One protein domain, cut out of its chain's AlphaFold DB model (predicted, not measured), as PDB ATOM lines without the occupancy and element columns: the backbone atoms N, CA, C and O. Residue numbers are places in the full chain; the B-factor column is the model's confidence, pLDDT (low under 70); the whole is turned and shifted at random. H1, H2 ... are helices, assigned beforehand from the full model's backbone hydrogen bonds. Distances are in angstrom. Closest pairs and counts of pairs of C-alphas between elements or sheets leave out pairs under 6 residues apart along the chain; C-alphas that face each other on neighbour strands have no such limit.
ATOM      1  N   ALA A 178     -28.511  29.302  -9.885       84.19
ATOM      2  CA  ALA A 178     -29.351  28.187  -9.435       84.19
ATOM      3  C   ALA A 178     -29.599  27.113 -10.521       84.19
ATOM      4  O   ALA A 178     -30.654  26.475 -10.578       84.19
ATOM      5  N   ASN A 179     -28.620  26.883 -11.405       86.94
ATOM      6  CA  ASN A 179     -28.750  25.950 -12.519       86.94
ATOM      7  C   ASN A 179     -28.489  24.501 -12.078       86.94
ATOM      8  O   ASN A 179     -27.390  23.957 -12.224       86.94
ATOM      9  N   VAL A 180     -29.542  23.850 -11.579       85.81
ATOM     10  CA  VAL A 180     -29.506  22.486 -11.020       85.81
ATOM     11  C   VAL A 180     -28.914  21.454 -11.986       85.81
ATOM     12  O   VAL A 180     -28.236  20.525 -11.551       85.81
ATOM     13  N   ARG A 181     -29.134  21.600 -13.300       84.94
ATOM     14  CA  ARG A 181     -28.653  20.629 -14.301       84.94
ATOM     15  C   ARG A 181     -27.131  20.621 -14.391       84.94
ATOM     16  O   ARG A 181     -26.533  19.550 -14.379       84.94
ATOM     17  N   VAL A 182     -26.523  21.806 -14.441       84.75
ATOM     18  CA  VAL A 182     -25.064  21.960 -14.534       84.75
ATOM     19  C   VAL A 182     -24.401  21.542 -13.223       84.75
ATOM     20  O   VAL A 182     -23.428  20.796 -13.251       84.75
ATOM     21  N   ILE A 183     -24.972  21.926 -12.076       83.56
ATOM     22  CA  ILE A 183     -24.456  21.524 -10.757       83.56
ATOM     23  C   ILE A 183     -24.512  19.999 -10.605       83.56
ATOM     24  O   ILE A 183     -23.528  19.385 -10.205       83.56
ATOM     25  N   LYS A 184     -25.631  19.362 -10.978       84.38
ATOM     26  CA  LYS A 184     -25.778  17.900 -10.912       84.38
ATOM     27  C   LYS A 184     -24.817  17.178 -11.855       84.38
ATOM     28  O   LYS A 184     -24.372  16.090 -11.511       84.38
ATOM     29  N   GLN A 185     -24.508  17.757 -13.015       84.62
ATOM     30  CA  GLN A 185     -23.517  17.196 -13.931       84.62
ATOM     31  C   GLN A 185     -22.119  17.233 -13.305       84.62
ATOM     32  O   GLN A 185     -21.502  16.188 -13.162       84.62
ATOM     33  N   ILE A 186     -21.690  18.400 -12.817       81.19
ATOM     34  CA  ILE A 186     -20.384  18.568 -12.163       81.19
ATOM     35  C   ILE A 186     -20.265  17.663 -10.925       81.19
ATOM     36  O   ILE A 186     -19.225  17.058 -10.695       81.19
ATOM     37  N   LEU A 187     -21.336  17.523 -10.136       79.75
ATOM     38  CA  LEU A 187     -21.335  16.648  -8.960       79.75
ATOM     39  C   LEU A 187     -21.268  15.154  -9.313       79.75
ATOM     40  O   LEU A 187     -20.726  14.381  -8.527       79.75
ATOM     41  N   LYS A 188     -21.805  14.742 -10.468       79.50
ATOM     42  CA  LYS A 188     -21.716  13.357 -10.962       79.50
ATOM     43  C   LYS A 188     -20.325  12.997 -11.471       79.50
ATOM     44  O   LYS A 188     -19.986  11.819 -11.464       79.50
ATOM     45  N   ASP A 189     -19.541  13.984 -11.892       75.44
ATOM     46  CA  ASP A 189     -18.186  13.760 -12.395       75.44
ATOM     47  C   ASP A 189     -17.205  13.361 -11.266       75.44
ATOM     48  O   ASP A 189     -16.104  12.881 -11.530       75.44
ATOM     49  N   PHE A 190     -17.596  13.499  -9.993       72.06
ATOM     50  CA  PHE A 190     -16.792  13.062  -8.852       72.06
ATOM     51  C   PHE A 190     -17.058  11.590  -8.480       72.06
ATOM     52  O   PHE A 190     -18.160  11.218  -8.080       72.06
ATOM     53  N   HIS A 191     -16.004  10.767  -8.498       58.44
ATOM     54  CA  HIS A 191     -16.067   9.310  -8.306       58.44
ATOM     55  C   HIS A 191     -16.574   8.810  -6.932       58.44
ATOM     56  O   HIS A 191     -16.959   7.649  -6.831       58.44
ATOM     57  N   ASN A 192     -16.633   9.658  -5.894       65.12
ATOM     58  CA  ASN A 192     -16.948   9.243  -4.512       65.12
ATOM     59  C   ASN A 192     -18.347   9.660  -4.015       65.12
ATOM     60  O   ASN A 192     -18.639   9.558  -2.821       65.12
ATOM     61  N   LEU A 193     -19.225  10.165  -4.888       70.94
ATOM     62  CA  LEU A 193     -20.554  10.636  -4.487       70.94
ATOM     63  C   LEU A 193     -21.657   9.617  -4.795       70.94
ATOM     64  O   LEU A 193     -21.901   9.255  -5.942       70.94
ATOM     65  N   THR A 194     -22.389   9.208  -3.756       76.38
ATOM     66  CA  THR A 194     -23.636   8.448  -3.913       76.38
ATOM     67  C   THR A 194     -24.765   9.368  -4.382       76.38
ATOM     68  O   THR A 194     -24.756  10.577  -4.133       76.38
ATOM     69  N   SER A 195     -25.785   8.799  -5.030       74.12
ATOM     70  CA  SER A 195     -26.960   9.547  -5.504       74.12
ATOM     71  C   SER A 195     -27.639  10.358  -4.391       74.12
ATOM     72  O   SER A 195     -28.007  11.510  -4.621       74.12
ATOM     73  N   GLY A 196     -27.722   9.809  -3.174       76.50
ATOM     74  CA  GLY A 196     -28.278  10.498  -2.006       76.50
ATOM     75  C   GLY A 196     -27.433  11.682  -1.517       76.50
ATOM     76  O   GLY A 196     -27.987  12.719  -1.149       76.50
ATOM     77  N   HIS A 197     -26.098  11.585  -1.566       79.94
ATOM     78  CA  HIS A 197     -25.220  12.714  -1.228       79.94
ATOM     79  C   HIS A 197     -25.365  13.860  -2.233       79.94
ATOM     80  O   HIS A 197     -25.391  15.023  -1.834       79.94
ATOM     81  N   ILE A 198     -25.518  13.541  -3.523       81.44
ATOM     82  CA  ILE A 198     -25.726  14.544  -4.577       81.44
ATOM     83  C   ILE A 198     -27.029  15.308  -4.334       81.44
ATOM     84  O   ILE A 198     -27.033  16.532  -4.399       81.44
ATOM     85  N   GLU A 199     -28.128  14.619  -4.030       84.50
ATOM     86  CA  GLU A 199     -29.421  15.271  -3.784       84.50
ATOM     87  C   GLU A 199     -29.400  16.160  -2.540       84.50
ATOM     88  O   GLU A 199     -29.902  17.286  -2.580       84.50
ATOM     89  N   ARG A 200     -28.745  15.710  -1.463       84.75
ATOM     90  CA  ARG A 200     -28.588  16.520  -0.252       84.75
ATOM     91  C   ARG A 200     -27.708  17.748  -0.480       84.75
ATOM     92  O   ARG A 200     -28.087  18.842  -0.070       84.75
ATOM     93  N   LEU A 201     -26.572  17.597  -1.162       85.19
ATOM     94  CA  LEU A 201     -25.709  18.730  -1.510       85.19
ATOM     95  C   LEU A 201     -26.417  19.705  -2.454       85.19
ATOM     96  O   LEU A 201     -26.294  20.909  -2.273       85.19
ATOM     97  N   LEU A 202     -27.206  19.217  -3.416       85.75
ATOM     98  CA  LEU A 202     -28.014  20.078  -4.282       85.75
ATOM     99  C   LEU A 202     -29.015  20.907  -3.474       85.75
ATOM    100  O   LEU A 202     -29.097  22.111  -3.692       85.75
ATOM    101  N   ALA A 203     -29.728  20.301  -2.522       86.25
ATOM    102  CA  ALA A 203     -30.659  21.033  -1.662       86.25
ATOM    103  C   ALA A 203     -29.951  22.137  -0.852       86.25
ATOM    104  O   ALA A 203     -30.442  23.263  -0.794       86.25
ATOM    105  N   LEU A 204     -28.774  21.835  -0.295       85.69
ATOM    106  CA  LEU A 204     -27.980  22.781   0.500       85.69
ATOM    107  C   LEU A 204     -27.329  23.896  -0.335       85.69
ATOM    108  O   LEU A 204     -27.167  25.006   0.153       85.69
ATOM    109  N   LEU A 205     -26.942  23.615  -1.583       86.19
ATOM    110  CA  LEU A 205     -26.317  24.599  -2.476       86.19
ATOM    111  C   LEU A 205     -27.338  25.532  -3.141       86.19
ATOM    112  O   LEU A 205     -26.982  26.645  -3.532       86.19
ATOM    113  N   ILE A 206     -28.589  25.083  -3.295       86.38
ATOM    114  CA  ILE A 206     -29.691  25.895  -3.832       86.38
ATOM    115  C   ILE A 206     -30.231  26.856  -2.763       86.38
ATOM    116  O   ILE A 206     -30.585  27.988  -3.095       86.38
ATOM    117  N   ASP A 207     -30.285  26.437  -1.494       83.62
ATOM    118  CA  ASP A 207     -30.692  27.319  -0.396       83.62
ATOM    119  C   ASP A 207     -29.573  28.304  -0.035       83.62
ATOM    120  O   ASP A 207     -28.582  27.968   0.610       83.62
ATOM    121  N   ARG A 208     -29.749  29.555  -0.466       75.75
ATOM    122  CA  ARG A 208     -28.781  30.646  -0.274       75.75
ATOM    123  C   ARG A 208     -29.307  31.773   0.603       75.75
ATOM    124  O   ARG A 208     -28.756  32.868   0.600       75.75
ATOM    125  N   THR A 209     -30.383  31.520   1.344       79.75
ATOM    126  CA  THR A 209     -31.001  32.519   2.230       79.75
ATOM    127  C   THR A 209     -30.083  32.941   3.383       79.75
ATOM    128  O   THR A 209     -30.239  34.029   3.935       79.75
ATOM    129  N   SER A 210     -29.109  32.101   3.742       84.31
ATOM    130  CA  SER A 210     -28.086  32.376   4.752       84.31
ATOM    131  C   SER A 210     -26.778  31.641   4.429       84.31
ATOM    132  O   SER A 210     -26.737  30.817   3.520       84.31
ATOM    133  N   ALA A 211     -25.712  31.904   5.190       85.12
ATOM    134  CA  ALA A 211     -24.447  31.174   5.061       85.12
ATOM    135  C   ALA A 211     -24.497  29.741   5.646       85.12
ATOM    136  O   ALA A 211     -23.612  28.936   5.371       85.12
ATOM    137  N   GLU A 212     -25.507  29.402   6.459       87.62
ATOM    138  CA  GLU A 212     -25.574  28.118   7.183       87.62
ATOM    139  C   GLU A 212     -25.703  26.882   6.265       87.62
ATOM    140  O   GLU A 212     -24.954  25.930   6.489       87.62
ATOM    141  N   PRO A 213     -26.542  26.865   5.203       88.50
ATOM    142  CA  PRO A 213     -26.596  25.743   4.262       88.50
ATOM    143  C   PRO A 213     -25.265  25.508   3.542       88.50
ATOM    144  O   PRO A 213     -24.847  24.366   3.356       88.50
ATOM    145  N   THR A 214     -24.545  26.582   3.196       88.75
ATOM    146  CA  THR A 214     -23.217  26.487   2.572       88.75
ATOM    147  C   THR A 214     -22.170  25.941   3.546       88.75
ATOM    148  O   THR A 214     -21.332  25.133   3.147       88.75
ATOM    149  N   LYS A 215     -22.241  26.307   4.836       90.44
ATOM    150  CA  LYS A 215     -21.414  25.691   5.890       90.44
ATOM    151  C   LYS A 215     -21.730  24.208   6.056       90.44
ATOM    152  O   LYS A 215     -20.805  23.405   6.107       90.44
ATOM    153  N   GLU A 216     -23.005  23.819   6.080       89.44
ATOM    154  CA  GLU A 216     -23.386  22.405   6.188       89.44
ATOM    155  C   GLU A 216     -22.920  21.608   4.960       89.44
ATOM    156  O   GLU A 216     -22.412  20.492   5.102       89.44
ATOM    157  N   ALA A 217     -23.005  22.197   3.762       89.62
ATOM    158  CA  ALA A 217     -22.468  21.608   2.537       89.62
ATOM    159  C   ALA A 217     -20.944  21.426   2.615       89.62
ATOM    160  O   ALA A 217     -20.439  20.369   2.233       89.62
ATOM    161  N   LEU A 218     -20.217  22.411   3.159       90.25
ATOM    162  CA  LEU A 218     -18.771  22.325   3.370       90.25
ATOM    163  C   LEU A 218     -18.407  21.194   4.340       90.25
ATOM    164  O   LEU A 218     -17.566  20.360   4.012       90.25
ATOM    165  N   MET A 219     -19.066  21.123   5.498       88.88
ATOM    166  CA  MET A 219     -18.833  20.062   6.488       88.88
ATOM    167  C   MET A 219     -19.136  18.676   5.906       88.88
ATOM    168  O   MET A 219     -18.354  17.741   6.066       88.88
ATOM    169  N   THR A 220     -20.222  18.558   5.140       87.00
ATOM    170  CA  THR A 220     -20.581  17.316   4.442       87.00
ATOM    171  C   THR A 220     -19.516  16.914   3.417       87.00
ATOM    172  O   THR A 220     -19.150  15.744   3.337       87.00
ATOM    173  N   ALA A 221     -18.977  17.869   2.655       85.50
ATOM    174  CA  ALA A 221     -17.906  17.605   1.696       85.50
ATOM    175  C   ALA A 221     -16.603  17.145   2.363       85.50
ATOM    176  O   ALA A 221     -15.912  16.282   1.818       85.50
ATOM    177  N   ILE A 222     -16.295  17.671   3.553       85.62
ATOM    178  CA  ILE A 222     -15.152  17.229   4.359       85.62
ATOM    179  C   ILE A 222     -15.344  15.776   4.810       85.62
ATOM    180  O   ILE A 222     -14.426  14.978   4.637       85.62
ATOM    181  N   CYS A 223     -16.539  15.401   5.283       83.69
ATOM    182  CA  CYS A 223     -16.853  14.009   5.637       83.69
ATOM    183  C   CYS A 223     -16.756  13.044   4.444       83.69
ATOM    184  O   CYS A 223     -16.382  11.891   4.625       83.69
ATOM    185  N   ILE A 224     -17.074  13.503   3.226       80.94
ATOM    186  CA  ILE A 224     -16.899  12.709   1.995       80.94
ATOM    187  C   ILE A 224     -15.405  12.490   1.679       80.94
ATOM    188  O   ILE A 224     -15.051  11.540   0.983       80.94
ATOM    189  N   GLY A 225     -14.515  13.362   2.164       73.06
ATOM    190  CA  GLY A 225     -13.071  13.255   1.949       73.06
ATOM    191  C   GLY A 225     -12.597  13.710   0.563       73.06
ATOM    192  O   GLY A 225     -11.439  13.493   0.209       73.06
ATOM    193  N   SER A 226     -13.460  14.362  -0.225       76.56
ATOM    194  CA  SER A 226     -13.116  14.873  -1.559       76.56
ATOM    195  C   SER A 226     -12.561  16.296  -1.480       76.56
ATOM    196  O   SER A 226     -13.314  17.265  -1.360       76.56
ATOM    197  N   ARG A 227     -11.233  16.446  -1.597       79.94
ATOM    198  CA  ARG A 227     -10.579  17.766  -1.655       79.94
ATOM    199  C   ARG A 227     -11.116  18.668  -2.779       79.94
ATOM    200  O   ARG A 227     -11.396  19.828  -2.481       79.94
ATOM    201  N   PRO A 228     -11.313  18.190  -4.026       79.19
ATOM    202  CA  PRO A 228     -11.871  19.027  -5.087       79.19
ATOM    203  C   PRO A 228     -13.251  19.587  -4.731       79.19
ATOM    204  O   PRO A 228     -13.500  20.773  -4.908       79.19
ATOM    205  N   LEU A 229     -14.132  18.767  -4.150       81.38
ATOM    206  CA  LEU A 229     -15.459  19.220  -3.726       81.38
ATOM    207  C   LEU A 229     -15.368  20.307  -2.645       81.38
ATOM    208  O   LEU A 229     -16.102  21.295  -2.697       81.38
ATOM    209  N   VAL A 230     -14.446  20.148  -1.693       85.31
ATOM    210  CA  VAL A 230     -14.181  21.152  -0.655       85.31
ATOM    211  C   VAL A 230     -13.711  22.469  -1.276       85.31
ATOM    212  O   VAL A 230     -14.243  23.517  -0.927       85.31
ATOM    213  N   GLU A 231     -12.788  22.447  -2.239       85.00
ATOM    214  CA  GLU A 231     -12.319  23.662  -2.925       85.00
ATOM    215  C   GLU A 231     -13.428  24.350  -3.739       85.00
ATOM    216  O   GLU A 231     -13.552  25.579  -3.707       85.00
ATOM    217  N   PHE A 232     -14.286  23.565  -4.400       85.75
ATOM    218  CA  PHE A 232     -15.455  24.069  -5.126       85.75
ATOM    219  C   PHE A 232     -16.424  24.790  -4.183       85.75
ATOM    220  O   PHE A 232     -16.859  25.902  -4.484       85.75
ATOM    221  N   ILE A 233     -16.724  24.209  -3.020       87.94
ATOM    222  CA  ILE A 233     -17.617  24.826  -2.028       87.94
ATOM    223  C   ILE A 233     -16.946  26.027  -1.348       87.94
ATOM    224  O   ILE A 233     -17.583  27.066  -1.183       87.94
ATOM    225  N   LEU A 234     -15.647  25.953  -1.037       88.00
ATOM    226  CA  LEU A 234     -14.871  27.076  -0.495       88.00
ATOM    227  C   LEU A 234     -14.841  28.286  -1.442       88.00
ATOM    228  O   LEU A 234     -14.721  29.423  -0.986       88.00
ATOM    229  N   SER A 235     -14.983  28.080  -2.755       85.75
ATOM    230  CA  SER A 235     -15.103  29.183  -3.721       85.75
ATOM    231  C   SER A 235     -16.384  30.016  -3.543       85.75
ATOM    232  O   SER A 235     -16.409  31.193  -3.917       85.75
ATOM    233  N   LEU A 236     -17.431  29.440  -2.940       85.06
ATOM    234  CA  LEU A 236     -18.720  30.099  -2.700       85.06
ATOM    235  C   LEU A 236     -18.666  31.068  -1.508       85.06
ATOM    236  O   LEU A 236     -19.388  32.062  -1.493       85.06
ATOM    237  N   PHE A 237     -17.756  30.848  -0.553       84.06
ATOM    238  CA  PHE A 237     -17.586  31.707   0.628       84.06
ATOM    239  C   PHE A 237     -16.990  33.088   0.327       84.06
ATOM    240  O   PHE A 237     -16.916  33.930   1.216       84.06
ATOM    241  N   MET A 238     -16.649  33.376  -0.933       77.00
ATOM    242  CA  MET A 238     -16.331  34.739  -1.374       77.00
ATOM    243  C   MET A 238     -17.480  35.734  -1.129       77.00
ATOM    244  O   MET A 238     -17.233  36.933  -1.062       77.00
ATOM    245  N   GLU A 239     -18.723  35.263  -0.992       71.50
ATOM    246  CA  GLU A 239     -19.874  36.103  -0.617       71.50
ATOM    247  C   GLU A 239     -19.957  36.411   0.879       71.50
ATOM    248  O   GLU A 239     -20.528  37.428   1.265       71.50
ATOM    249  N   TYR A 240     -19.377  35.546   1.712       79.69
ATOM    250  CA  TYR A 240     -19.445  35.607   3.169       79.69
ATOM    251  C   TYR A 240     -18.026  35.526   3.753       79.69
ATOM    252  O   TYR A 240     -17.620  34.473   4.260       79.69
ATOM    253  N   PRO A 241     -17.233  36.611   3.669       77.12
ATOM    254  CA  PRO A 241     -15.846  36.585   4.109       77.12
ATOM    255  C   PRO A 241     -15.755  36.236   5.601       77.12
ATOM    256  O   PRO A 241     -16.401  36.858   6.440       77.12
ATOM    257  N   GLY A 242     -14.942  35.231   5.936       79.38
ATOM    258  CA  GLY A 242     -14.688  34.796   7.314       79.38
ATOM    259  C   GLY A 242     -15.678  33.770   7.881       79.38
ATOM    260  O   GLY A 242     -15.305  33.035   8.795       79.38
ATOM    261  N   GLU A 243     -16.878  33.629   7.311       84.50
ATOM    262  CA  GLU A 243     -17.851  32.613   7.752       84.50
ATOM    263  C   GLU A 243     -17.412  31.179   7.420       84.50
ATOM    264  O   GLU A 243     -17.888  30.238   8.048       84.50
ATOM    265  N   GLU A 244     -16.449  31.012   6.505       82.94
ATOM    266  CA  GLU A 244     -15.814  29.721   6.202       82.94
ATOM    267  C   GLU A 244     -15.109  29.100   7.419       82.94
ATOM    268  O   GLU A 244     -14.902  27.892   7.459       82.94
ATOM    269  N   ARG A 245     -14.718  29.901   8.420       85.06
ATOM    270  CA  ARG A 245     -13.967  29.424   9.596       85.06
ATOM    271  C   ARG A 245     -14.873  28.922  10.715       85.06
ATOM    272  O   ARG A 245     -14.433  28.140  11.554       85.06
ATOM    273  N   ASN A 246     -16.119  29.380  10.725       84.88
ATOM    274  CA  ASN A 246     -17.072  29.089  11.781       84.88
ATOM    275  C   ASN A 246     -17.783  27.756  11.526       84.88
ATOM    276  O   ASN A 246     -18.078  27.398  10.387       84.88
ATOM    277  N   GLY A 247     -18.111  27.049  12.606       82.31
ATOM    278  CA  GLY A 247     -18.999  25.889  12.555       82.31
ATOM    279  C   GLY A 247     -20.444  26.243  12.186       82.31
ATOM    280  O   GLY A 247     -20.846  27.414  12.182       82.31
ATOM    281  N   CYS A 248     -21.239  25.213  11.898       85.19
ATOM    282  CA  CYS A 248     -22.684  25.343  11.691       85.19
ATOM    283  C   CYS A 248     -23.377  25.522  13.046       85.19
ATOM    284  O   CYS A 248     -23.277  24.640  13.890       85.19
ATOM    285  N   ARG A 249     -24.118  26.612  13.267       82.38
ATOM    286  CA  ARG A 249     -24.796  26.849  14.560       82.38
ATOM    287  C   ARG A 249     -26.180  26.215  14.632       82.38
ATOM    288  O   ARG A 249     -26.658  25.926  15.724       82.38
ATOM    289  N   LYS A 250     -26.853  26.077  13.485       77.50
ATOM    290  CA  LYS A 250     -28.272  25.681  13.407       77.50
ATOM    291  C   LYS A 250     -28.508  24.323  12.743       77.50
ATOM    292  O   LYS A 250     -29.664  23.927  12.593       77.50
ATOM    293  N   SER A 251     -27.456  23.628  12.312       78.25
ATOM    294  CA  SER A 251     -27.619  22.347  11.626       78.25
ATOM    295  C   SER A 251     -27.962  21.237  12.624       78.25
ATOM    296  O   SER A 251     -27.516  21.229  13.767       78.25
ATOM    297  N   LYS A 252     -28.786  20.280  12.185       78.69
ATOM    298  CA  LYS A 252     -29.103  19.079  12.980       78.69
ATOM    299  C   LYS A 252     -28.024  18.001  12.861       78.69
ATOM    300  O   LYS A 252     -28.033  17.048  13.628       78.69
ATOM    301  N   SER A 253     -27.152  18.119  11.860       82.44
ATOM    302  CA  SER A 253     -26.169  17.093  11.513       82.44
ATOM    303  C   SER A 253     -24.803  17.301  12.155       82.44
ATOM    304  O   SER A 253     -24.070  16.327  12.277       82.44
ATOM    305  N   PHE A 254     -24.465  18.521  12.583       87.31
ATOM    306  CA  PHE A 254     -23.160  18.821  13.167       87.31
ATOM    307  C   PHE A 254     -23.307  19.604  14.479       87.31
ATOM    308  O   PHE A 254     -24.164  20.484  14.561       87.31
ATOM    309  N   PRO A 255     -22.473  19.326  15.497       87.38
ATOM    310  CA  PRO A 255     -22.421  20.135  16.711       87.38
ATOM    311  C   PRO A 255     -21.991  21.582  16.435       87.38
ATOM    312  O   PRO A 255     -21.161  21.837  15.562       87.38
ATOM    313  N   ALA A 256     -22.497  22.524  17.235       86.12
ATOM    314  CA  ALA A 256     -22.262  23.956  17.031       86.12
ATOM    315  C   ALA A 256     -20.799  24.400  17.217       86.12
ATOM    316  O   ALA A 256     -20.390  25.411  16.645       86.12
ATOM    317  N   HIS A 257     -20.012  23.662  18.007       86.62
ATOM    318  CA  HIS A 257     -18.591  23.942  18.247       86.62
ATOM    319  C   HIS A 257     -17.664  23.394  17.159       86.62
ATOM    320  O   HIS A 257     -16.500  23.785  17.103       86.62
ATOM    321  N   MET A 258     -18.154  22.501  16.294       89.94
ATOM    322  CA  MET A 258     -17.323  21.824  15.303       89.94
ATOM    323  C   MET A 258     -16.947  22.784  14.170       89.94
ATOM    324  O   MET A 258     -17.803  23.217  13.397       89.94
ATOM    325  N   THR A 259     -15.658  23.097  14.040       91.88
ATOM    326  CA  THR A 259     -15.149  23.915  12.926       91.88
ATOM    327  C   THR A 259     -14.760  23.047  11.722       91.88
ATOM    328  O   THR A 259     -14.446  21.866  11.896       91.88
ATOM    329  N   PRO A 260     -14.710  23.601  10.495       92.44
ATOM    330  CA  PRO A 260     -14.280  22.844   9.315       92.44
ATOM    331  C   PRO A 260     -12.868  22.264   9.435       92.44
ATOM    332  O   PRO A 260     -12.636  21.127   9.035       92.44
ATOM    333  N   LEU A 261     -11.932  23.008  10.038       92.88
ATOM    334  CA  LEU A 261     -10.573  22.514  10.281       92.88
ATOM    335  C   LEU A 261     -10.572  21.363  11.291       92.88
ATOM    336  O   LEU A 261      -9.924  20.347  11.066       92.88
ATOM    337  N   MET A 262     -11.337  21.501  12.372       93.50
ATOM    338  CA  MET A 262     -11.477  20.475  13.404       93.50
ATOM    339  C   MET A 262     -12.054  19.174  12.847       93.50
ATOM    340  O   MET A 262     -11.481  18.110  13.071       93.50
ATOM    341  N   LEU A 263     -13.115  19.260  12.043       91.00
ATOM    342  CA  LEU A 263     -13.694  18.097  11.377       91.00
ATOM    343  C   LEU A 263     -12.715  17.458  10.383       91.00
ATOM    344  O   LEU A 263     -12.573  16.239  10.372       91.00
ATOM    345  N   ALA A 264     -12.005  18.261   9.584       89.38
ATOM    346  CA  ALA A 264     -11.015  17.747   8.633       89.38
ATOM    347  C   ALA A 264      -9.870  16.992   9.328       89.38
ATOM    348  O   ALA A 264      -9.422  15.958   8.829       89.38
ATOM    349  N   CYS A 265      -9.435  17.487  10.490       90.50
ATOM    350  CA  CYS A 265      -8.464  16.821  11.354       90.50
ATOM    351  C   CYS A 265      -9.010  15.503  11.920       90.50
ATOM    352  O   CYS A 265      -8.328  14.486  11.843       90.50
ATOM    353  N   ILE A 266     -10.252  15.482  12.414       89.31
ATOM    354  CA  ILE A 266     -10.901  14.256  12.919       89.31
ATOM    355  C   ILE A 266     -11.043  13.200  11.809       89.31
ATOM    356  O   ILE A 266     -10.844  12.015  12.060       89.31
ATOM    357  N   CYS A 267     -11.323  13.616  10.572       84.69
ATOM    358  CA  CYS A 267     -11.357  12.731   9.403       84.69
ATOM    359  C   CYS A 267      -9.966  12.266   8.922       84.69
ATOM    360  O   CYS A 267      -9.891  11.528   7.943       84.69
ATOM    361  N   ASN A 268      -8.875  12.706   9.562       84.75
ATOM    362  CA  ASN A 268      -7.485  12.348   9.256       84.75
ATOM    363  C   ASN A 268      -7.076  12.546   7.777       84.75
ATOM    364  O   ASN A 268      -6.285  11.778   7.234       84.75
ATOM    365  N   ASN A 269      -7.600  13.577   7.096       82.56
ATOM    366  CA  ASN A 269      -7.315  13.817   5.673       82.56
ATOM    367  C   ASN A 269      -6.270  14.928   5.465       82.56
ATOM    368  O   ASN A 269      -6.590  16.119   5.508       82.56
ATOM    369  N   PHE A 270      -5.031  14.535   5.148       84.44
ATOM    370  CA  PHE A 270      -3.900  15.444   4.902       84.44
ATOM    371  C   PHE A 270      -4.195  16.535   3.869       84.44
ATOM    372  O   PHE A 270      -3.850  17.699   4.066       84.44
ATOM    373  N   SER A 271      -4.856  16.174   2.769       82.69
ATOM    374  CA  SER A 271      -5.050  17.072   1.629       82.69
ATOM    375  C   SER A 271      -6.033  18.211   1.932       82.69
ATOM    376  O   SER A 271      -5.809  19.351   1.517       82.69
ATOM    377  N   ILE A 272      -7.095  17.914   2.687       84.75
ATOM    378  CA  ILE A 272      -8.115  18.888   3.095       84.75
ATOM    379  C   ILE A 272      -7.564  19.785   4.202       84.75
ATOM    380  O   ILE A 272      -7.704  21.005   4.121       84.75
ATOM    381  N   VAL A 273      -6.886  19.202   5.197       89.06
ATOM    382  CA  VAL A 273      -6.247  19.961   6.283       89.06
ATOM    383  C   VAL A 273      -5.230  20.949   5.713       89.06
ATOM    384  O   VAL A 273      -5.273  22.128   6.056       89.06
ATOM    385  N   GLN A 274      -4.393  20.521   4.764       88.88
ATOM    386  CA  GLN A 274      -3.467  21.414   4.063       88.88
ATOM    387  C   GLN A 274      -4.200  22.573   3.366       88.88
ATOM    388  O   GLN A 274      -3.789  23.723   3.499       88.88
ATOM    389  N   CYS A 275      -5.287  22.290   2.641       86.19
ATOM    390  CA  CYS A 275      -6.072  23.311   1.941       86.19
ATOM    391  C   CYS A 275      -6.642  24.367   2.909       86.19
ATOM    392  O   CYS A 275      -6.526  25.570   2.664       86.19
ATOM    393  N   LEU A 276      -7.192  23.927   4.045       90.19
ATOM    394  CA  LEU A 276      -7.748  24.812   5.072       90.19
ATOM    395  C   LEU A 276      -6.658  25.622   5.797       90.19
ATOM    396  O   LEU A 276      -6.826  26.823   6.015       90.19
ATOM    397  N   LEU A 277      -5.513  25.013   6.116       90.31
ATOM    398  CA  LEU A 277      -4.384  25.720   6.736       90.31
ATOM    399  C   LEU A 277      -3.792  26.786   5.800       90.31
ATOM    400  O   LEU A 277      -3.529  27.907   6.238       90.31
ATOM    401  N   LEU A 278      -3.668  26.500   4.496       88.75
ATOM    402  CA  LEU A 278      -3.221  27.480   3.491       88.75
ATOM    403  C   LEU A 278      -4.164  28.692   3.389       88.75
ATOM    404  O   LEU A 278      -3.717  29.808   3.123       88.75
ATOM    405  N   ARG A 279      -5.460  28.502   3.668       86.75
ATOM    406  CA  ARG A 279      -6.474  29.569   3.764       86.75
ATOM    407  C   ARG A 279      -6.515  30.274   5.128       86.75
ATOM    408  O   ARG A 279      -7.385  31.111   5.369       86.75
ATOM    409  N   LYS A 280      -5.548  29.998   6.011       88.06
ATOM    410  CA  LYS A 280      -5.421  30.585   7.356       88.06
ATOM    411  C   LYS A 280      -6.583  30.242   8.293       88.06
ATOM    412  O   LYS A 280      -6.947  31.052   9.150       88.06
ATOM    413  N   HIS A 281      -7.176  29.059   8.144       89.62
ATOM    414  CA  HIS A 281      -7.989  28.501   9.221       89.62
ATOM    415  C   HIS A 281      -7.065  28.156  10.392       89.62
ATOM    416  O   HIS A 281      -5.968  27.639  10.188       89.62
ATOM    417  N   TYR A 282      -7.501  28.446  11.613       88.69
ATOM    418  CA  TYR A 282      -6.754  28.135  12.826       88.69
ATOM    419  C   TYR A 282      -7.684  27.498  13.853       88.69
ATOM    420  O   TYR A 282      -8.900  27.689  13.814       88.69
ATOM    421  N   MET A 283      -7.094  26.738  14.769       88.69
ATOM    422  CA  MET A 283      -7.782  26.113  15.888       88.69
ATOM    423  C   MET A 283      -7.264  26.729  17.181       88.69
ATOM    424  O   MET A 283      -6.062  26.953  17.319       88.69
ATOM    425  N   GLN A 284      -8.167  27.032  18.109       84.19
ATOM    426  CA  GLN A 284      -7.774  27.479  19.439       84.19
ATOM    427  C   GLN A 284      -7.325  26.262  20.245       84.19
ATOM    428  O   GLN A 284      -8.051  25.273  20.327       84.19
ATOM    429  N   LEU A 285      -6.114  26.325  20.797       86.69
ATOM    430  CA  LEU A 285      -5.593  25.256  21.637       86.69
ATOM    431  C   LEU A 285      -6.298  25.291  22.997       86.69
ATOM    432  O   LEU A 285      -6.425  26.374  23.578       86.69
ATOM    433  N   PRO A 286      -6.754  24.137  23.508       86.81
ATOM    434  CA  PRO A 286      -7.418  24.087  24.794       86.81
ATOM    435  C   PRO A 286      -6.416  24.359  25.917       86.81
ATOM    436  O   PRO A 286      -5.243  23.990  25.837       86.81
ATOM    437  N   HIS A 287      -6.887  24.989  26.990       84.88
ATOM    438  CA  HIS A 287      -6.124  25.035  28.231       84.88
ATOM    439  C   HIS A 287      -6.118  23.648  28.879       84.88
ATOM    440  O   HIS A 287      -7.094  22.902  28.779       84.88
ATOM    441  N   ARG A 288      -5.025  23.315  29.573       82.06
ATOM    442  CA  ARG A 288      -4.947  22.073  30.350       82.06
ATOM    443  C   ARG A 288      -6.029  22.059  31.442       82.06
ATOM    444  O   ARG A 288      -6.301  23.121  32.006       82.06
ATOM    445  N   PRO A 289      -6.573  20.885  31.806       79.56
ATOM    446  CA  PRO A 289      -7.549  20.762  32.895       79.56
ATOM    447  C   PRO A 289      -7.062  21.337  34.234       79.56
ATOM    448  O   PRO A 289      -7.853  21.884  34.994       79.56
ATOM    449  N   ASP A 290      -5.751  21.295  34.481       82.94
ATOM    450  CA  ASP A 290      -5.117  21.817  35.701       82.94
ATOM    451  C   ASP A 290      -4.969  23.351  35.712       82.94
ATOM    452  O   ASP A 290      -4.382  23.929  36.630       82.94
ATOM    453  N   CYS A 291      -5.434  24.039  34.666       85.00
ATOM    454  CA  CYS A 291      -5.285  25.481  34.539       85.00
ATOM    455  C   CYS A 291      -6.208  26.232  35.508       85.00
ATOM    456  O   CYS A 291      -7.428  26.088  35.484       85.00
ATOM    457  N   SER A 292      -5.621  27.123  36.304       84.06
ATOM    458  CA  SER A 292      -6.319  27.973  37.275       84.06
ATOM    459  C   SER A 292      -6.629  29.386  36.756       84.06
ATOM    460  O   SER A 292      -6.785  30.318  37.544       84.06
ATOM    461  N   THR A 304     -21.113  20.583  28.703       66.81
ATOM    462  CA  THR A 304     -20.837  20.854  27.283       66.81
ATOM    463  C   THR A 304     -19.360  21.143  27.029       66.81
ATOM    464  O   THR A 304     -18.878  20.890  25.929       66.81
ATOM    465  N   ASN A 305     -18.625  21.631  28.033       76.69
ATOM    466  CA  ASN A 305     -17.213  21.960  27.874       76.69
ATOM    467  C   ASN A 305     -16.327  20.713  27.815       76.69
ATOM    468  O   ASN A 305     -15.343  20.745  27.086       76.69
ATOM    469  N   SER A 306     -16.693  19.608  28.478       79.50
ATOM    470  CA  SER A 306     -15.922  18.356  28.394       79.50
ATOM    471  C   SER A 306     -16.011  17.716  27.003       79.50
ATOM    472  O   SER A 306     -15.008  17.242  26.478       79.50
ATOM    473  N   VAL A 307     -17.174  17.786  26.339       86.00
ATOM    474  CA  VAL A 307     -17.335  17.306  24.950       86.00
ATOM    475  C   VAL A 307     -16.517  18.155  23.975       86.00
ATOM    476  O   VAL A 307     -15.810  17.616  23.124       86.00
ATOM    477  N   ILE A 308     -16.573  19.485  24.116       87.44
ATOM    478  CA  ILE A 308     -15.786  20.410  23.287       87.44
ATOM    479  C   ILE A 308     -14.290  20.154  23.487       87.44
ATOM    480  O   ILE A 308     -13.543  20.087  22.508       87.44
ATOM    481  N   LEU A 309     -13.857  19.985  24.739       88.81
ATOM    482  CA  LEU A 309     -12.473  19.689  25.094       88.81
ATOM    483  C   LEU A 309     -12.008  18.381  24.449       88.81
ATOM    484  O   LEU A 309     -10.985  18.372  23.763       88.81
ATOM    485  N   LEU A 310     -12.788  17.307  24.594       90.25
ATOM    486  CA  LEU A 310     -12.484  16.004  24.011       90.25
ATOM    487  C   LEU A 310     -12.367  16.075  22.488       90.25
ATOM    488  O   LEU A 310     -11.384  15.588  21.931       90.25
ATOM    489  N   ASP A 311     -13.331  16.687  21.800       90.75
ATOM    490  CA  ASP A 311     -13.278  16.791  20.340       90.75
ATOM    491  C   ASP A 311     -12.113  17.683  19.878       90.75
ATOM    492  O   ASP A 311     -11.522  17.438  18.822       90.75
ATOM    493  N   THR A 312     -11.736  18.691  20.673       91.75
ATOM    494  CA  THR A 312     -10.556  19.528  20.393       91.75
ATOM    495  C   THR A 312      -9.283  18.702  20.516       91.75
ATOM    496  O   THR A 312      -8.455  18.726  19.605       91.75
ATOM    497  N   TYR A 313      -9.162  17.891  21.571       93.25
ATOM    498  CA  TYR A 313      -8.058  16.944  21.729       93.25
ATOM    499  C   TYR A 313      -8.012  15.908  20.601       93.25
ATOM    500  O   TYR A 313      -6.932  15.642  20.072       93.25
ATOM    501  N   ARG A 314      -9.165  15.383  20.159       93.25
ATOM    502  CA  ARG A 314      -9.251  14.495  18.985       93.25
ATOM    503  C   ARG A 314      -8.661  15.158  17.747       93.25
ATOM    504  O   ARG A 314      -7.828  14.557  17.076       93.25
ATOM    505  N   ALA A 315      -9.041  16.403  17.478       92.94
ATOM    506  CA  ALA A 315      -8.581  17.112  16.294       92.94
ATOM    507  C   ALA A 315      -7.073  17.430  16.338       92.94
ATOM    508  O   ALA A 315      -6.369  17.152  15.366       92.94
ATOM    509  N   ILE A 316      -6.544  17.934  17.459       94.25
ATOM    510  CA  ILE A 316      -5.106  18.257  17.566       94.25
ATOM    511  C   ILE A 316      -4.209  17.012  17.637       94.25
ATOM    512  O   ILE A 316      -3.038  17.087  17.281       94.25
ATOM    513  N   SER A 317      -4.749  15.869  18.070       94.38
ATOM    514  CA  SER A 317      -4.035  14.582  18.088       94.38
ATOM    515  C   SER A 317      -3.952  13.890  16.726       94.38
ATOM    516  O   SER A 317      -3.271  12.874  16.603       94.38
ATOM    517  N   SER A 318      -4.629  14.427  15.707       92.00
ATOM    518  CA  SER A 318      -4.591  13.877  14.350       92.00
ATOM    519  C   SER A 318      -3.215  14.052  13.696       92.00
ATOM    520  O   SER A 318      -2.538  15.068  13.871       92.00
ATOM    521  N   GLU A 319      -2.811  13.073  12.886       91.50
ATOM    522  CA  GLU A 319      -1.499  13.064  12.228       91.50
ATOM    523  C   GLU A 319      -1.313  14.250  11.251       91.50
ATOM    524  O   GLU A 319      -0.248  14.878  11.281       91.50
ATOM    525  N   PRO A 320      -2.322  14.654  10.439       90.25
ATOM    526  CA  PRO A 320      -2.245  15.847   9.599       90.25
ATOM    527  C   PRO A 320      -2.014  17.132  10.381       90.25
ATOM    528  O   PRO A 320      -1.277  18.001   9.913       90.25
ATOM    529  N   PHE A 321      -2.651  17.276  11.547       92.31
ATOM    530  CA  PHE A 321      -2.492  18.472  12.366       92.31
ATOM    531  C   PHE A 321      -1.069  18.552  12.915       92.31
ATOM    532  O   PHE A 321      -0.407  19.575  12.743       92.31
ATOM    533  N   LEU A 322      -0.572  17.453  13.490       93.62
ATOM    534  CA  LEU A 322       0.782  17.385  14.038       93.62
ATOM    535  C   LEU A 322       1.851  17.655  12.970       93.62
ATOM    536  O   LEU A 322       2.798  18.384  13.247       93.62
ATOM    537  N   TRP A 323       1.697  17.144  11.745       92.06
ATOM    538  CA  TRP A 323       2.661  17.386  10.662       92.06
ATOM    539  C   TRP A 323       2.600  18.787  10.045       92.06
ATOM    540  O   TRP A 323       3.645  19.350   9.725       92.06
ATOM    541  N   LEU A 324       1.399  19.320   9.798       90.56
ATOM    542  CA  LEU A 324       1.222  20.525   8.973       90.56
ATOM    543  C   LEU A 324       1.057  21.809   9.788       90.56
ATOM    544  O   LEU A 324       1.410  22.882   9.300       90.56
ATOM    545  N   ALA A 325       0.480  21.723  10.990       89.12
ATOM    546  CA  ALA A 325       0.214  22.892  11.827       89.12
ATOM    547  C   ALA A 325       1.345  23.171  12.831       89.12
ATOM    548  O   ALA A 325       1.524  24.319  13.240       89.12
ATOM    549  N   CYS A 326       2.109  22.151  13.233       89.50
ATOM    550  CA  CYS A 326       3.188  22.297  14.208       89.50
ATOM    551  C   CYS A 326       4.545  22.555  13.536       89.50
ATOM    552  O   CYS A 326       4.856  22.009  12.482       89.50
ATOM    553  N   THR A 327       5.393  23.358  14.184       86.25
ATOM    554  CA  THR A 327       6.774  23.605  13.730       86.25
ATOM    555  C   THR A 327       7.706  22.427  14.013       86.25
ATOM    556  O   THR A 327       8.632  22.172  13.251       86.25
ATOM    557  N   ASP A 328       7.475  21.731  15.127       90.56
ATOM    558  CA  ASP A 328       8.186  20.518  15.527       90.56
ATOM    559  C   ASP A 328       7.142  19.457  15.921       90.56
ATOM    560  O   ASP A 328       6.576  19.536  17.019       90.56
ATOM    561  N   PRO A 329       6.838  18.498  15.029       93.00
ATOM    562  CA  PRO A 329       5.788  17.506  15.252       93.00
ATOM    563  C   PRO A 329       6.130  16.546  16.394       93.00
ATOM    564  O   PRO A 329       5.235  16.112  17.117       93.00
ATOM    565  N   LEU A 330       7.415  16.227  16.598       92.75
ATOM    566  CA  LEU A 330       7.839  15.277  17.624       92.75
ATOM    567  C   LEU A 330       7.716  15.893  19.021       92.75
ATOM    568  O   LEU A 330       7.176  15.268  19.935       92.75
ATOM    569  N   LEU A 331       8.162  17.143  19.185       92.38
ATOM    570  CA  LEU A 331       7.980  17.876  20.440       92.38
ATOM    571  C   LEU A 331       6.499  18.109  20.748       92.38
ATOM    572  O   LEU A 331       6.078  17.933  21.893       92.38
ATOM    573  N   ALA A 332       5.710  18.490  19.739       93.00
ATOM    574  CA  ALA A 332       4.270  18.660  19.894       93.00
ATOM    575  C   ALA A 332       3.608  17.357  20.363       93.00
ATOM    576  O   ALA A 332       2.818  17.391  21.305       93.00
ATOM    577  N   ALA A 333       3.996  16.210  19.795       95.31
ATOM    578  CA  ALA A 333       3.511  14.900  20.217       95.31
ATOM    579  C   ALA A 333       3.872  14.572  21.679       95.31
ATOM    580  O   ALA A 333       3.018  14.085  22.417       95.31
ATOM    581  N   PHE A 334       5.094  14.873  22.138       94.38
ATOM    582  CA  PHE A 334       5.495  14.634  23.538       94.38
ATOM    583  C   PHE A 334       4.707  15.492  24.530       94.38
ATOM    584  O   PHE A 334       4.234  14.992  25.556       94.38
ATOM    585  N   ASN A 335       4.532  16.775  24.211       92.81
ATOM    586  CA  ASN A 335       3.741  17.681  25.039       92.81
ATOM    587  C   ASN A 335       2.275  17.240  25.066       92.81
ATOM    588  O   ASN A 335       1.700  17.105  26.141       92.81
ATOM    589  N   LEU A 336       1.702  16.915  23.905       94.19
ATOM    590  CA  LEU A 336       0.319  16.467  23.791       94.19
ATOM    591  C   LEU A 336       0.069  15.138  24.518       94.19
ATOM    592  O   LEU A 336      -0.958  14.985  25.168       94.19
ATOM    593  N   ALA A 337       1.005  14.188  24.465       95.25
ATOM    594  CA  ALA A 337       0.895  12.932  25.209       95.25
ATOM    595  C   ALA A 337       0.885  13.151  26.731       95.25
ATOM    596  O   ALA A 337       0.196  12.424  27.449       95.25
ATOM    597  N   THR A 338       1.619  14.161  27.208       93.06
ATOM    598  CA  THR A 338       1.612  14.576  28.619       93.06
ATOM    599  C   THR A 338       0.281  15.239  28.979       93.06
ATOM    600  O   THR A 338      -0.314  14.908  30.000       93.06
ATOM    601  N   ASP A 339      -0.235  16.117  28.116       92.94
ATOM    602  CA  ASP A 339      -1.529  16.784  28.313       92.94
ATOM    603  C   ASP A 339      -2.675  15.769  28.373       92.94
ATOM    604  O   ASP A 339      -3.508  15.817  29.274       92.94
ATOM    605  N   LEU A 340      -2.681  14.798  27.457       94.00
ATOM    606  CA  LEU A 340      -3.674  13.725  27.421       94.00
ATOM    607  C   LEU A 340      -3.590  12.809  28.648       94.00
ATOM    608  O   LEU A 340      -4.620  12.301  29.084       94.00
ATOM    609  N   GLN A 341      -2.396  12.609  29.219       93.31
ATOM    610  CA  GLN A 341      -2.249  11.883  30.484       93.31
ATOM    611  C   GLN A 341      -2.940  12.623  31.633       93.31
ATOM    612  O   GLN A 341      -3.669  12.003  32.403       93.31
ATOM    613  N   VAL A 342      -2.751  13.939  31.730       91.69
ATOM    614  CA  VAL A 342      -3.428  14.760  32.744       91.69
ATOM    615  C   VAL A 342      -4.948  14.690  32.561       91.69
ATOM    616  O   VAL A 342      -5.677  14.473  33.530       91.69
ATOM    617  N   CYS A 343      -5.440  14.772  31.319       90.12
ATOM    618  CA  CYS A 343      -6.865  14.588  31.020       90.12
ATOM    619  C   CYS A 343      -7.378  13.198  31.440       90.12
ATOM    620  O   CYS A 343      -8.476  13.089  31.980       90.12
ATOM    621  N   GLU A 344      -6.583  12.140  31.240       91.94
ATOM    622  CA  GLU A 344      -6.910  10.768  31.660       91.94
ATOM    623  C   GLU A 344      -7.043  10.633  33.192       91.94
ATOM    624  O   GLU A 344      -7.849   9.837  33.690       91.94
ATOM    625  N   GLU A 345      -6.239  11.383  33.947       90.00
ATOM    626  CA  GLU A 345      -6.228  11.370  35.412       90.00
ATOM    627  C   GLU A 345      -7.378  12.202  36.008       90.00
ATOM    628  O   GLU A 345      -7.998  11.769  36.986       90.00
ATOM    629  N   MET A 346      -7.704  13.345  35.394       85.31
ATOM    630  CA  MET A 346      -8.735  14.278  35.867       85.31
ATOM    631  C   MET A 346     -10.163  13.889  35.432       85.31
ATOM    632  O   MET A 346     -11.088  13.948  36.245       85.31
ATOM    633  N   GLU A 347     -10.373  13.446  34.182       84.62
ATOM    634  CA  GLU A 347     -11.706  13.130  33.639       84.62
ATOM    635  C   GLU A 347     -12.008  11.619  33.636       84.62
ATOM    636  O   GLU A 347     -11.512  10.846  32.815       84.62
ATOM    637  N   LYS A 348     -12.911  11.176  34.525       82.81
ATOM    638  CA  LYS A 348     -13.284   9.751  34.640       82.81
ATOM    639  C   LYS A 348     -14.193   9.251  33.513       82.81
ATOM    640  O   LYS A 348     -14.079   8.091  33.124       82.81
ATOM    641  N   GLU A 349     -15.088  10.097  33.004       86.00
ATOM    642  CA  GLU A 349     -16.137   9.713  32.042       86.00
ATOM    643  C   GLU A 349     -15.563   9.372  30.658       86.00
ATOM    644  O   GLU A 349     -15.943   8.369  30.054       86.00
ATOM    645  N   HIS A 350     -14.587  10.154  30.186       86.44
ATOM    646  CA  HIS A 350     -13.951   9.991  28.872       86.44
ATOM    647  C   HIS A 350     -12.546   9.381  28.938       86.44
ATOM    648  O   HIS A 350     -11.809   9.398  27.951       86.44
ATOM    649  N   LYS A 351     -12.184   8.769  30.073       91.31
ATOM    650  CA  LYS A 351     -10.850   8.202  30.320       91.31
ATOM    651  C   LYS A 351     -10.357   7.281  29.199       91.31
ATOM    652  O   LYS A 351      -9.201   7.350  28.793       91.31
ATOM    653  N   VAL A 352     -11.235   6.412  28.692       93.50
ATOM    654  CA  VAL A 352     -10.893   5.467  27.615       93.50
ATOM    655  C   VAL A 352     -10.553   6.209  26.323       93.50
ATOM    656  O   VAL A 352      -9.541   5.899  25.709       93.50
ATOM    657  N   ALA A 353     -11.334   7.232  25.961       92.94
ATOM    658  CA  ALA A 353     -11.096   8.012  24.755       92.94
ATOM    659  C   ALA A 353      -9.752   8.754  24.821       92.94
ATOM    660  O   ALA A 353      -8.978   8.669  23.874       92.94
ATOM    661  N   TYR A 354      -9.420   9.411  25.941       94.44
ATOM    662  CA  TYR A 354      -8.112  10.066  26.087       94.44
ATOM    663  C   TYR A 354      -6.950   9.083  26.036       94.44
ATOM    664  O   TYR A 354      -5.933   9.378  25.412       94.44
ATOM    665  N   ARG A 355      -7.104   7.899  26.638       94.38
ATOM    666  CA  ARG A 355      -6.085   6.847  26.571       94.38
ATOM    667  C   ARG A 355      -5.846   6.385  25.133       94.38
ATOM    668  O   ARG A 355      -4.693   6.221  24.739       94.38
ATOM    669  N   ASP A 356      -6.906   6.213  24.350       94.75
ATOM    670  CA  ASP A 356      -6.801   5.798  22.948       94.75
ATOM    671  C   ASP A 356      -6.161   6.907  22.091       94.75
ATOM    672  O   ASP A 356      -5.265   6.634  21.294       94.75
ATOM    673  N   LEU A 357      -6.520   8.178  22.319       94.56
ATOM    674  CA  LEU A 357      -5.866   9.322  21.662       94.56
ATOM    675  C   LEU A 357      -4.388   9.426  22.033       94.56
ATOM    676  O   LEU A 357      -3.543   9.627  21.162       94.56
ATOM    677  N   ARG A 358      -4.052   9.234  23.311       96.06
ATOM    678  CA  ARG A 358      -2.666   9.220  23.788       96.06
ATOM    679  C   ARG A 358      -1.873   8.112  23.101       96.06
ATOM    680  O   ARG A 358      -0.754   8.358  22.657       96.06
ATOM    681  N   GLN A 359      -2.458   6.922  22.966       94.50
ATOM    682  CA  GLN A 359      -1.833   5.814  22.251       94.50
ATOM    683  C   GLN A 359      -1.624   6.140  20.766       94.50
ATOM    684  O   GLN A 359      -0.556   5.840  20.238       94.50
ATOM    685  N   ASN A 360      -2.577   6.803  20.104       93.06
ATOM    686  CA  ASN A 360      -2.425   7.236  18.710       93.06
ATOM    687  C   ASN A 360      -1.268   8.230  18.541       93.06
ATOM    688  O   ASN A 360      -0.440   8.055  17.649       93.06
ATOM    689  N   VAL A 361      -1.143   9.215  19.438       96.31
ATOM    690  CA  VAL A 361      -0.020  10.176  19.443       96.31
ATOM    691  C   VAL A 361       1.317   9.473  19.715       96.31
ATOM    692  O   VAL A 361       2.338   9.808  19.110       96.31
ATOM    693  N   MET A 362       1.333   8.458  20.584       94.75
ATOM    694  CA  MET A 362       2.521   7.627  20.811       94.75
ATOM    695  C   MET A 362       2.926   6.839  19.568       94.75
ATOM    696  O   MET A 362       4.105   6.826  19.215       94.75
ATOM    697  N   THR A 363       1.962   6.219  18.890       93.75
ATOM    698  CA  THR A 363       2.186   5.500  17.630       93.75
ATOM    699  C   THR A 363       2.675   6.450  16.537       93.75
ATOM    700  O   THR A 363       3.610   6.118  15.817       93.75
ATOM    701  N   PHE A 364       2.127   7.662  16.455       94.12
ATOM    702  CA  PHE A 364       2.593   8.700  15.535       94.12
ATOM    703  C   PHE A 364       4.080   9.038  15.735       94.12
ATOM    704  O   PHE A 364       4.845   9.071  14.772       94.12
ATOM    705  N   ALA A 365       4.520   9.220  16.985       95.19
ATOM    706  CA  ALA A 365       5.932   9.466  17.279       95.19
ATOM    707  C   ALA A 365       6.831   8.288  16.855       95.19
ATOM    708  O   ALA A 365       7.933   8.511  16.350       95.19
ATOM    709  N   VAL A 366       6.359   7.043  17.014       94.12
ATOM    710  CA  VAL A 366       7.061   5.844  16.516       94.12
ATOM    711  C   VAL A 366       7.174   5.873  14.996       94.12
ATOM    712  O   VAL A 366       8.278   5.707  14.485       94.12
ATOM    713  N   LYS A 367       6.084   6.175  14.278       92.00
ATOM    714  CA  LYS A 367       6.103   6.276  12.813       92.00
ATOM    715  C   LYS A 367       7.151   7.284  12.327       92.00
ATOM    716  O   LYS A 367       7.836   7.005  11.350       92.00
ATOM    717  N   ILE A 368       7.328   8.422  13.015       93.12
ATOM    718  CA  ILE A 368       8.398   9.394  12.703       93.12
ATOM    719  C   ILE A 368       9.788   8.764  12.873       93.12
ATOM    720  O   ILE A 368      10.641   8.917  11.998       93.12
ATOM    721  N   ALA A 369      10.021   8.060  13.984       92.31
ATOM    722  CA  ALA A 369      11.300   7.402  14.247       92.31
ATOM    723  C   ALA A 369      11.614   6.311  13.210       92.31
ATOM    724  O   ALA A 369      12.757   6.187  12.784       92.31
ATOM    725  N   GLU A 370      10.605   5.565  12.759       91.06
ATOM    726  CA  GLU A 370      10.741   4.521  11.734       91.06
ATOM    727  C   GLU A 370      11.073   5.076  10.340       91.06
ATOM    728  O   GLU A 370      11.705   4.388   9.541       91.06
ATOM    729  N   GLN A 371      10.713   6.333  10.041       91.31
ATOM    730  CA  GLN A 371      11.119   6.987   8.786       91.31
ATOM    731  C   GLN A 371      12.594   7.420   8.765       91.31
ATOM    732  O   GLN A 371      13.107   7.815   7.709       91.31
ATOM    733  N   CYS A 372      13.283   7.364   9.907       92.00
ATOM    734  CA  CYS A 372      14.715   7.612   9.986       92.00
ATOM    735  C   CYS A 372      15.461   6.312   9.659       92.00
ATOM    736  O   CYS A 372      15.443   5.357  10.433       92.00
ATOM    737  N   TRP A 373      16.120   6.266   8.504       89.00
ATOM    738  CA  TRP A 373      16.758   5.046   7.993       89.00
ATOM    739  C   TRP A 373      18.223   4.918   8.403       89.00
ATOM    740  O   TRP A 373      18.798   3.838   8.299       89.00
ATOM    741  N   THR A 374      18.839   6.010   8.857       89.38
ATOM    742  CA  THR A 374      20.237   6.018   9.303       89.38
ATOM    743  C   THR A 374      20.348   6.433  10.766       89.38
ATOM    744  O   THR A 374      19.540   7.213  11.274       89.38
ATOM    745  N   THR A 375      21.384   5.940  11.444       85.31
ATOM    746  CA  THR A 375      21.704   6.329  12.826       85.31
ATOM    747  C   THR A 375      22.019   7.821  12.940       85.31
ATOM    748  O   THR A 375      21.649   8.442  13.932       85.31
ATOM    749  N   GLU A 376      22.604   8.423  11.899       86.44
ATOM    750  CA  GLU A 376      22.868   9.865  11.812       86.44
ATOM    751  C   GLU A 376      21.579  10.703  11.774       86.44
ATOM    752  O   GLU A 376      21.465  11.701  12.486       86.44
ATOM    753  N   GLU A 377      20.572  10.289  10.994       91.50
ATOM    754  CA  GLU A 377      19.259  10.956  10.958       91.50
ATOM    755  C   GLU A 377      18.601  10.943  12.347       91.50
ATOM    756  O   GLU A 377      18.119  11.973  12.826       91.50
ATOM    757  N   ILE A 378      18.646   9.800  13.036       91.31
ATOM    758  CA  ILE A 378      18.111   9.660  14.397       91.31
ATOM    759  C   ILE A 378      18.915  10.496  15.391       91.31
ATOM    760  O   ILE A 378      18.336  11.166  16.245       91.31
ATOM    761  N   HIS A 379      20.240  10.524  15.267       88.00
ATOM    762  CA  HIS A 379      21.094  11.357  16.105       88.00
ATOM    763  C   HIS A 379      20.748  12.851  15.956       88.00
ATOM    764  O   HIS A 379      20.605  13.561  16.956       88.00
ATOM    765  N   VAL A 380      20.535  13.343  14.729       88.25
ATOM    766  CA  VAL A 380      20.078  14.725  14.473       88.25
ATOM    767  C   VAL A 380      18.686  14.973  15.064       88.25
ATOM    768  O   VAL A 380      18.456  16.021  15.673       88.25
ATOM    769  N   LEU A 381      17.767  14.010  14.951       90.12
ATOM    770  CA  LEU A 381      16.427  14.107  15.537       90.12
ATOM    771  C   LEU A 381      16.479  14.229  17.072       90.12
ATOM    772  O   LEU A 381      15.777  15.060  17.650       90.12
ATOM    773  N   LEU A 382      17.322  13.424  17.729       88.31
ATOM    774  CA  LEU A 382      17.410  13.328  19.192       88.31
ATOM    775  C   LEU A 382      18.267  14.429  19.840       88.31
ATOM    776  O   LEU A 382      18.037  14.778  21.002       88.31
ATOM    777  N   SER A 383      19.225  14.995  19.103       84.69
ATOM    778  CA  SER A 383      20.136  16.052  19.580       84.69
ATOM    779  C   SER A 383      19.497  17.447  19.648       84.69
ATOM    780  O   SER A 383      20.087  18.380  20.199       84.69
ATOM    781  N   ARG A 384      18.270  17.614  19.136       83.94
ATOM    782  CA  ARG A 384      17.544  18.891  19.153       83.94
ATOM    783  C   ARG A 384      17.268  19.369  20.588       83.94
ATOM    784  O   ARG A 384      16.647  18.666  21.378       83.94
ATOM    785  N   LYS A 385      17.653  20.615  20.892       76.44
ATOM    786  CA  LYS A 385      17.510  21.237  22.229       76.44
ATOM    787  C   LYS A 385      16.215  22.034  22.444       76.44
ATOM    788  O   LYS A 385      15.924  22.470  23.550       76.44
ATOM    789  N   VAL A 386      15.425  22.274  21.398       75.81
ATOM    790  CA  VAL A 386      14.230  23.133  21.497       75.81
ATOM    791  C   VAL A 386      13.196  22.514  22.441       75.81
ATOM    792  O   VAL A 386      12.763  21.386  22.224       75.81
TER     793      VAL A 386
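What this domain is: This is residues 178 to 292 and 304 to 386 of the 680 residues of the protein "TRP_2 domain-containing protein" of Loa loa (UniProt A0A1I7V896). Short helices fold back and forth in a zigzag along the longest axis: H1 to H4 at one end, H6 and H7 in the middle, and the long hairpin of H10 and H11, with H8 along its side, toward the other end, where H12 lies. The printed part has 198 residues with twelve named helices, H1 to H12 in order, and no named strand: all helix. It is only just compact, close to loose, with a radius of gyration of the C-alphas of 19.3 A and spans of 59 by 42 by 29 A.

How they stand to each other: H1, residues 180 to 188, and H2, residues 195 to 206, form a hairpin; their closest C-alphas, Leu 187 and Ile 198, are 6.6 A apart. H2, with residues 201 to 205 alone, touches H3, residues 212 to 224, in a hairpin; closest C-alphas Leu 204 and Pro 213, 5.0 A. H3 and H4, residues 227 to 234, form a hairpin at a shallow tilt of 6 degrees; closest C-alphas Ala 221 and Val 230, 5.7 A. H5, residues 236 to 239, touches no helix. The hub, H6, residues 260 to 266, touches four helices. H3 touches it with residues 218 to 223 alone; closest C-alphas Ile 222 and Ala 264, 6.0 A. H7, residues 270 to 278, forms a hairpin with H6; closest C-alphas Ala 264 and Val 273, 5.8 A. H8, residues 304 to 316, touches H6 with residues 312 to 316 alone, about perpendicular at 73 degrees; closest C-alphas Cys 265 and Ala 315, 4.9 A. H9, residues 319 to 324, touches H7; closest C-alphas Phe 270 and Pro 320, 5.0 A. H9 only just touches H6, with 3 pairs of C-alphas within 8 A. H10, residues 329 to 346, and H11, residues 351 to 370, form a hairpin at a shallow tilt of 18 degrees; closest C-alphas Glu 344 and Lys 351, 4.9 A. H8, H10 and H11 are an up-and-down bundle, each running against the one before. H12, residues 375 to 382, is close but not clearly touching H11; closest C-alphas Ala 369 and Ile 378, 7.2 A. Every O i to N i+4 pair is within hydrogen-bond range in H1 to H4 and H6 to H12; H5 is too short for one.

Where its parts are: H1 begins at C-alpha 180 (-29.506, 22.486, -11.020). H8 measures 18.7 A, H10 25.4 A and H11 28.7 A. H12 ends at C-alpha 382 (17.410, 13.328, 19.192).

The domain as a whole: The C-alphas farthest apart, Ala 178 and Thr 375, are 59.8 A apart. Residues 293 to 303 are not printed; C-alphas 292 and 304 are 19.0 A apart across the cut. The link from H5 to H6 is long, 20 residues. Residues 191, 192 and 304 have pLDDT under 70.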